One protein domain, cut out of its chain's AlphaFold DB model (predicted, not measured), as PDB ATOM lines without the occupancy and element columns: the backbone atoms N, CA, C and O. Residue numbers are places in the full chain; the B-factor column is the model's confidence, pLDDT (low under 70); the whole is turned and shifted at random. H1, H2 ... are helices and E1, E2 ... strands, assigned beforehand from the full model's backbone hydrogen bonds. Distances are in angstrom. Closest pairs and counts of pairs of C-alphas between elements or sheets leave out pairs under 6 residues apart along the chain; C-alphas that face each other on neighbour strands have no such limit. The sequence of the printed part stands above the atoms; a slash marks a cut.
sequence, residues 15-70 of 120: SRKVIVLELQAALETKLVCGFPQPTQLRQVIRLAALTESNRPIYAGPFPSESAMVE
ATOM      1  N   SER A  15     -48.895   1.452  38.493       59.50
ATOM      2  CA  SER A  15     -48.007   1.503  39.674       59.50
ATOM      3  C   SER A  15     -46.649   0.866  39.422       59.50
ATOM      4  O   SER A  15     -45.707   1.061  40.183       59.50
ATOM      5  N   ARG A  16     -46.542   0.078  38.353       66.12
ATOM      6  CA  ARG A  16     -45.291  -0.515  37.901       66.12
ATOM      7  C   ARG A  16     -44.749   0.323  36.760       66.12
ATOM      8  O   ARG A  16     -45.364   0.400  35.696       66.12
ATOM      9  N   LYS A  17     -43.586   0.918  36.992       78.44
ATOM     10  CA  LYS A  17     -42.751   1.533  35.964       78.44
ATOM     11  C   LYS A  17     -41.525   0.651  35.770       78.44
ATOM     12  O   LYS A  17     -40.935   0.198  36.748       78.44
ATOM     13  N   VAL A  18     -41.167   0.391  34.519       82.94
ATOM     14  CA  VAL A  18     -40.021  -0.453  34.164       82.94
ATOM     15  C   VAL A  18     -39.116   0.328  33.226       82.94
ATOM     16  O   VAL A  18     -39.590   0.973  32.295       82.94
ATOM     17  N   ILE A  19     -37.813   0.256  33.482       85.56
ATOM     18  CA  ILE A  19     -36.769   0.747  32.586       85.56
ATOM     19  C   ILE A  19     -36.010  -0.484  32.102       85.56
ATOM     20  O   ILE A  19     -35.496  -1.249  32.916       85.56
ATOM     21  N   VAL A  20     -35.958  -0.673  30.787       87.56
ATOM     22  CA  VAL A  20     -35.170  -1.733  30.153       87.56
ATOM     23  C   VAL A  20     -33.916  -1.094  29.581       87.56
ATOM     24  O   VAL A  20     -34.000  -0.077  28.895       87.56
ATOM     25  N   LEU A  21     -32.761  -1.671  29.894       87.94
ATOM     26  CA  LEU A  21     -31.466  -1.191  29.434       87.94
ATOM     27  C   LEU A  21     -30.780  -2.306  28.652       87.94
ATOM     28  O   LEU A  21     -30.650  -3.423  29.150       87.94
ATOM     29  N   GLU A  22     -30.308  -1.974  27.459       90.12
ATOM     30  CA  GLU A  22     -29.337  -2.779  26.729       90.12
ATOM     31  C   GLU A  22     -27.945  -2.216  27.014       90.12
ATOM     32  O   GLU A  22     -27.735  -1.002  27.001       90.12
ATOM     33  N   LEU A  23     -27.002  -3.090  27.355       89.38
ATOM     34  CA  LEU A  23     -25.667  -2.698  27.789       89.38
ATOM     35  C   LEU A  23     -24.625  -3.689  27.283       89.38
ATOM     36  O   LEU A  23     -24.766  -4.896  27.455       89.38
ATOM     37  N   GLN A  24     -23.534  -3.145  26.747       93.56
ATOM     38  CA  GLN A  24     -22.297  -3.873  26.501       93.56
ATOM     39  C   GLN A  24     -21.321  -3.540  27.631       93.56
ATOM     40  O   GLN A  24     -20.765  -2.445  27.694       93.56
ATOM     41  N   ALA A  25     -21.164  -4.472  28.565       92.69
ATOM     42  CA  ALA A  25     -20.378  -4.277  29.775       92.69
ATOM     43  C   ALA A  25     -19.815  -5.610  30.272       92.69
ATOM     44  O   ALA A  25     -20.389  -6.669  30.024       92.69
ATOM     45  N   ALA A  26     -18.700  -5.550  30.995       95.06
ATOM     46  CA  ALA A  26     -18.115  -6.718  31.637       95.06
ATOM     47  C   ALA A  26     -18.823  -7.026  32.973       95.06
ATOM     48  O   ALA A  26     -19.503  -6.173  33.550       95.06
ATOM     49  N   LEU A  27     -18.689  -8.249  33.494       93.25
ATOM     50  CA  LEU A  27     -19.433  -8.676  34.692       93.25
ATOM     51  C   LEU A  27     -18.999  -7.943  35.974       93.25
ATOM     52  O   LEU A  27     -19.774  -7.823  36.928       93.25
ATOM     53  N   GLU A  28     -17.788  -7.396  35.996       96.00
ATOM     54  CA  GLU A  28     -17.254  -6.542  37.053       96.00
ATOM     55  C   GLU A  28     -17.841  -5.122  37.062       96.00
ATOM     56  O   GLU A  28     -17.683  -4.401  38.057       96.00
ATOM     57  N   THR A  29     -18.542  -4.716  35.996       96.94
ATOM     58  CA  THR A  29     -19.197  -3.410  35.913       96.94
ATOM     59  C   THR A  29     -20.207  -3.238  37.051       96.94
ATOM     60  O   THR A  29     -20.933  -4.157  37.441       96.94
ATOM     61  N   LYS A  30     -20.237  -2.025  37.614       96.69
ATOM     62  CA  LYS A  30     -21.125  -1.647  38.715       96.69
ATOM     63  C   LYS A  30     -22.279  -0.803  38.189       96.69
ATOM     64  O   LYS A  30     -22.062   0.317  37.737       96.69
ATOM     65  N   LEU A  31     -23.498  -1.310  38.326       94.75
ATOM     66  CA  LEU A  31     -24.715  -0.527  38.182       94.75
ATOM     67  C   LEU A  31     -24.932   0.295  39.456       94.75
ATOM     68  O   LEU A  31     -24.920  -0.244  40.566       94.75
ATOM     69  N   VAL A  32     -25.120   1.604  39.301       95.19
ATOM     70  CA  VAL A  32     -25.417   2.517  40.409       95.19
ATOM     71  C   VAL A  32     -26.850   3.003  40.267       95.19
ATOM     72  O   VAL A  32     -27.164   3.761  39.356       95.19
ATOM     73  N   CYS A  33     -27.709   2.596  41.195       91.81
ATOM     74  CA  CYS A  33     -29.097   3.036  41.258       91.81
ATOM     75  C   CYS A  33     -29.228   4.102  42.349       91.81
ATOM     76  O   CYS A  33     -29.011   3.815  43.530       91.81
ATOM     77  N   GLY A  34     -29.541   5.334  41.948       91.50
ATOM     78  CA  GLY A  34     -29.799   6.453  42.852       91.50
ATOM     79  C   GLY A  34     -31.291   6.755  42.931       91.50
ATOM     80  O   GLY A  34     -31.937   6.940  41.903       91.50
ATOM     81  N   PHE A  35     -31.811   6.843  44.148       88.56
ATOM     82  CA  PHE A  35     -33.202   7.162  44.441       88.56
ATOM     83  C   PHE A  35     -33.196   8.417  45.313       88.56
ATOM     84  O   PHE A  35     -32.892   8.321  46.496       88.56
ATOM     85  N   PRO A  36     -33.417   9.616  44.754       86.50
ATOM     86  CA  PRO A  36     -33.374  10.850  45.539       86.50
ATOM     87  C   PRO A  36     -34.618  11.036  46.425       86.50
ATOM     88  O   PRO A  36     -34.568  11.793  47.388       86.50
ATOM     89  N   GLN A  37     -35.723  10.358  46.103       82.50
ATOM     90  CA  GLN A  37     -37.011  10.372  46.807       82.50
ATOM     91  C   GLN A  37     -37.679   8.991  46.650       82.50
ATOM     92  O   GLN A  37     -37.342   8.292  45.689       82.50
ATOM     93  N   PRO A  38     -38.611   8.584  47.538       78.75
ATOM     94  CA  PRO A  38     -39.047   9.251  48.776       78.75
ATOM     95  C   PRO A  38     -38.020   9.151  49.915       78.75
ATOM     96  O   PRO A  38     -38.081   9.902  50.882       78.75
ATOM     97  N   THR A  39     -37.040   8.261  49.782       83.50
ATOM     98  CA  THR A  39     -35.904   8.122  50.696       83.50
ATOM     99  C   THR A  39     -34.631   8.199  49.877       83.50
ATOM    100  O   THR A  39     -34.519   7.514  48.862       83.50
ATOM    101  N   GLN A  40     -33.675   9.027  50.309       89.94
ATOM    102  CA  GLN A  40     -32.406   9.170  49.608       89.94
ATOM    103  C   GLN A  40     -31.585   7.884  49.752       89.94
ATOM    104  O   GLN A  40     -30.975   7.626  50.787       89.94
ATOM    105  N   LEU A  41     -31.580   7.070  48.700       91.12
ATOM    106  CA  LEU A  41     -30.907   5.781  48.668       91.12
ATOM    107  C   LEU A  41     -29.961   5.689  47.485       91.12
ATOM    108  O   LEU A  41     -30.209   6.203  46.393       91.12
ATOM    109  N   ARG A  42     -28.868   4.965  47.700       94.38
ATOM    110  CA  ARG A  42     -27.918   4.624  46.651       94.38
ATOM    111  C   ARG A  42     -27.547   3.160  46.775       94.38
ATOM    112  O   ARG A  42     -27.041   2.735  47.807       94.38
ATOM    113  N   GLN A  43     -27.781   2.405  45.711       93.81
ATOM    114  CA  GLN A  43     -27.413   0.998  45.620       93.81
ATOM    115  C   GLN A  43     -26.345   0.826  44.548       93.81
ATOM    116  O   GLN A  43     -26.441   1.392  43.462       93.81
ATOM    117  N   VAL A  44     -25.309   0.059  44.877       96.38
ATOM    118  CA  VAL A  44     -24.239  -0.305  43.947       96.38
ATOM    119  C   VAL A  44     -24.272  -1.811  43.780       96.38
ATOM    120  O   VAL A  44     -24.089  -2.547  44.748       96.38
ATOM    121  N   ILE A  45     -24.513  -2.263  42.557       95.81
ATOM    122  CA  ILE A  45     -24.747  -3.668  42.233       95.81
ATOM    123  C   ILE A  45     -23.744  -4.068  41.155       95.81
ATOM    124  O   ILE A  45     -23.637  -3.397  40.133       95.81
ATOM    125  N   ARG A  46     -22.982  -5.143  41.371       96.12
ATOM    126  CA  ARG A  46     -22.141  -5.718  40.308       96.12
ATOM    127  C   ARG A  46     -23.023  -6.500  39.341       96.12
ATOM    128  O   ARG A  46     -23.860  -7.271  39.808       96.12
ATOM    129  N   LEU A  47     -22.797  -6.366  38.033       95.31
ATOM    130  CA  LEU A  47     -23.549  -7.133  37.032       95.31
ATOM    131  C   LEU A  47     -23.405  -8.647  37.241       95.31
ATOM    132  O   LEU A  47     -24.390  -9.363  37.100       95.31
ATOM    133  N   ALA A  48     -22.237  -9.120  37.690       94.75
ATOM    134  CA  ALA A  48     -22.013 -10.518  38.067       94.75
ATOM    135  C   ALA A  48     -23.079 -11.059  39.039       94.75
ATOM    136  O   ALA A  48     -23.622 -12.135  38.815       94.75
ATOM    137  N   ALA A  49     -23.449 -10.295  40.073       94.06
ATOM    138  CA  ALA A  49     -24.451 -10.730  41.050       94.06
ATOM    139  C   ALA A  49     -25.851 -10.874  40.426       94.06
ATOM    140  O   ALA A  49     -26.636 -11.732  40.828       94.06
ATOM    141  N   LEU A  50     -26.145 -10.064  39.403       93.56
ATOM    142  CA  LEU A  50     -27.406 -10.116  38.666       93.56
ATOM    143  C   LEU A  50     -27.477 -11.291  37.684       93.56
ATOM    144  O   LEU A  50     -28.546 -11.557  37.136       93.56
ATOM    145  N   THR A  51     -26.379 -12.016  37.452       90.69
ATOM    146  CA  THR A  51     -26.425 -13.263  36.673       90.69
ATOM    147  C   THR A  51     -27.089 -14.390  37.463       90.69
ATOM    148  O   THR A  51     -27.692 -15.274  36.858       90.69
ATOM    149  N   GLU A  52     -27.051 -14.326  38.799       87.94
ATOM    150  CA  GLU A  52     -27.526 -15.372  39.712       87.94
ATOM    151  C   GLU A  52     -28.910 -15.068  40.296       87.94
ATOM    152  O   GLU A  52     -29.755 -15.962  40.376       87.94
ATOM    153  N   SER A  53     -29.173 -13.812  40.678       88.25
ATOM    154  CA  SER A  53     -30.426 -13.398  41.323       88.25
ATOM    155  C   SER A  53     -30.778 -11.947  41.008       88.25
ATOM    156  O   SER A  53     -29.911 -11.135  40.705       88.25
ATOM    157  N   ASN A  54     -32.061 -11.601  41.108       91.44
ATOM    158  CA  ASN A  54     -32.473 -10.201  41.118       91.44
ATOM    159  C   ASN A  54     -32.160  -9.551  42.478       91.44
ATOM    160  O   ASN A  54     -31.820 -10.226  43.459       91.44
ATOM    161  N   ARG A  55     -32.242  -8.218  42.522       94.94
ATOM    162  CA  ARG A  55     -31.959  -7.412  43.709       94.94
ATOM    163  C   ARG A  55     -33.161  -6.529  44.054       94.94
ATOM    164  O   ARG A  55     -33.343  -5.492  43.408       94.94
ATOM    165  N   PRO A  56     -33.940  -6.876  45.094       93.00
ATOM    166  CA  PRO A  56     -34.942  -5.968  45.628       93.00
ATOM    167  C   PRO A  56     -34.272  -4.807  46.369       93.00
ATOM    168  O   PRO A  56     -33.228  -4.961  47.009       93.00
ATOM    169  N   ILE A  57     -34.890  -3.636  46.281       92.56
ATOM    170  CA  ILE A  57     -34.486  -2.400  46.948       92.56
ATOM    171  C   ILE A  57     -35.734  -1.841  47.621       92.56
ATOM    172  O   ILE A  57     -36.716  -1.540  46.950       92.56
ATOM    173  N   TYR A  58     -35.698  -1.691  48.939       90.81
ATOM    174  CA  TYR A  58     -36.821  -1.178  49.718       90.81
ATOM    175  C   TYR A  58     -36.511   0.239  50.188       90.81
ATOM    176  O   TYR A  58     -35.459   0.470  50.785       90.81
ATOM    177  N   ALA A  59     -37.425   1.176  49.933       87.94
ATOM    178  CA  ALA A  59     -37.327   2.536  50.454       87.94
ATOM    179  C   ALA A  59     -37.647   2.613  51.959       87.94
ATOM    180  O   ALA A  59     -37.249   3.561  52.626       87.94
ATOM    181  N   GLY A  60     -38.325   1.600  52.507       86.25
ATOM    182  CA  GLY A  60     -38.720   1.516  53.911       86.25
ATOM    183  C   GLY A  60     -39.455   0.205  54.231       86.25
ATOM    184  O   GLY A  60     -39.500  -0.689  53.382       86.25
ATOM    185  N   PRO A  61     -40.045   0.067  55.436       86.88
ATOM    186  CA  PRO A  61     -40.871  -1.087  55.791       86.88
ATOM    187  C   PRO A  61     -42.153  -1.127  54.952       86.88
ATOM    188  O   PRO A  61     -42.651  -0.089  54.520       86.88
ATOM    189  N   PHE A  62     -42.727  -2.312  54.746       79.75
ATOM    190  CA  PHE A  62     -44.016  -2.455  54.059       79.75
ATOM    191  C   PHE A  62     -45.094  -1.547  54.695       79.75
ATOM    192  O   PHE A  62     -45.180  -1.515  55.925       79.75
ATOM    193  N   PRO A  63     -45.921  -0.824  53.910       78.94
ATOM    194  CA  PRO A  63     -46.079  -0.854  52.449       78.94
ATOM    195  C   PRO A  63     -45.288   0.246  51.708       78.94
ATOM    196  O   PRO A  63     -45.773   0.804  50.726       78.94
ATOM    197  N   SER A  64     -44.090   0.599  52.181       83.75
ATOM    198  CA  SER A  64     -43.247   1.611  51.527       83.75
ATOM    199  C   SER A  64     -42.839   1.200  50.111       83.75
ATOM    200  O   SER A  64     -42.844   0.019  49.754       83.75
ATOM    201  N   GLU A  65     -42.438   2.191  49.312       84.44
ATOM    202  CA  GLU A  65     -41.984   1.978  47.940       84.44
ATOM    203  C   GLU A  65     -40.851   0.950  47.852       84.44
ATOM    204  O   GLU A  65     -39.977   0.865  48.721       84.44
ATOM    205  N   SER A  66     -40.844   0.183  46.767       87.62
ATOM    206  CA  SER A  66     -39.750  -0.721  46.447       87.62
ATOM    207  C   SER A  66     -39.451  -0.693  44.957       87.62
ATOM    208  O   SER A  66     -40.325  -0.436  44.131       87.62
ATOM    209  N   ALA A  67     -38.199  -0.969  44.625       89.50
ATOM    210  CA  ALA A  67     -37.731  -1.196  43.273       89.50
ATOM    211  C   ALA A  67     -37.127  -2.598  43.182       89.50
ATOM    212  O   ALA A  67     -36.651  -3.161  44.169       89.50
ATOM    213  N   MET A  68     -37.120  -3.150  41.976       91.56
ATOM    214  CA  MET A  68     -36.444  -4.403  41.671       91.56
ATOM    215  C   MET A  68     -35.448  -4.147  40.553       91.56
ATOM    216  O   MET A  68     -35.813  -3.621  39.503       91.56
ATOM    217  N   VAL A  69     -34.193  -4.528  40.775       93.88
ATOM    218  CA  VAL A  69     -33.221  -4.658  39.691       93.88
ATOM    219  C   VAL A  69     -33.228  -6.116  39.272       93.88
ATOM    220  O   VAL A  69     -32.780  -6.987  40.021       93.88
ATOM    221  N   GLU A  70     -33.800  -6.378  38.104       92.25
ATOM    222  CA  GLU A  70     -33.910  -7.731  37.571       92.25
ATOM    223  C   GLU A  70     -32.553  -8.300  37.140       92.25
ATOM    224  O   GLU A  70     -31.545  -7.594  37.037       92.25
TER     225      GLU A  70
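AT A GLANCE: This is residues 15 to 70 of the 120 residues of an uncharacterized protein of Bryobacteraceae bacterium (UniProt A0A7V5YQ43). Two small strand hairpins, E1 with E2 and E3 with E4, run along the length of an elongated domain with few contacts between them, and the short helix H1 joins E2 to E3 at one end. A long stretch with no named element, residues 15 to 29, runs along the length apart from the strands and then folds back into E1 near the H1 end. The printed part has 56 residues, with E1, E2, H1, E3 and E4 in that order; each sheet has two antiparallel strands, in the orders E1 - E2 and E3 - E4. The class is mixed, helices and strands, with under half of the residues in named elements. The whole is only just compact, close to loose, with a radius of gyration of the C-alphas of 12.2 A, and the C-alphas span 34 by 20 by 19 A.

IN THESE COORDINATES: E1, residues 30 to 35, begins with C-alpha 30 at (-21.125, -1.647, 38.715) and is 16.0 A long from first to last C-alpha. E2, residues 41 to 46, is 16.7 A long. H1, residues 47 to 52, is 9.5 A long, with C-alpha 52 at (-27.526, -15.372, 39.712). E3, residues 55 to 58, is 9.9 A long. E4, residues 66 to 69, is 10.2 A long and ends with C-alpha 69 at (-33.221, -4.658, 39.691).

HOW THE PARTS SIT: E1 and E2 are a hairpin of antiparallel strands, with 164 degrees between their directions. N 33 and O 43 are within hydrogen-bond range at 2.9 A, and so are N 35 and O 41 at 2.8 A. H1 follows E2 with 0 residues between them. The closest C-alphas of E1 and H1 are those of Lys 30 and Leu 47, 6.2 A apart. In H1, 1 of 2 O i to N i+4 pairs is within hydrogen-bond range, beside 3 of 3 O i to N i+3 pairs. E3 and E4 are a second antiparallel hairpin, with 163 degrees between their directions; N 57 and O 67 are within hydrogen-bond range at 2.8 A. Between the hairpins, the closest C-alphas of E2 and E3 are those of Gln 43 and Ile 57, 8.0 A apart. E1 is apart from E3 and E4, and E2 is apart from E4. H1 and E4 are only just apart, closest at 8.0 A.

THE WHOLE: The two C-alphas farthest apart, those of Ala 26 and Pro 63, are 35.3 A from each other. The printed part has no cut. The links E1 to E2, E2 to H1 and H1 to E3 are tight, and E3 to E4 is short. Residues 15 to 29 have C-alphas 10 to 18 A from the mean of the C-alphas. The mean pLDDT of the printed part is 89.2, and residues 15 to 16 are under 70.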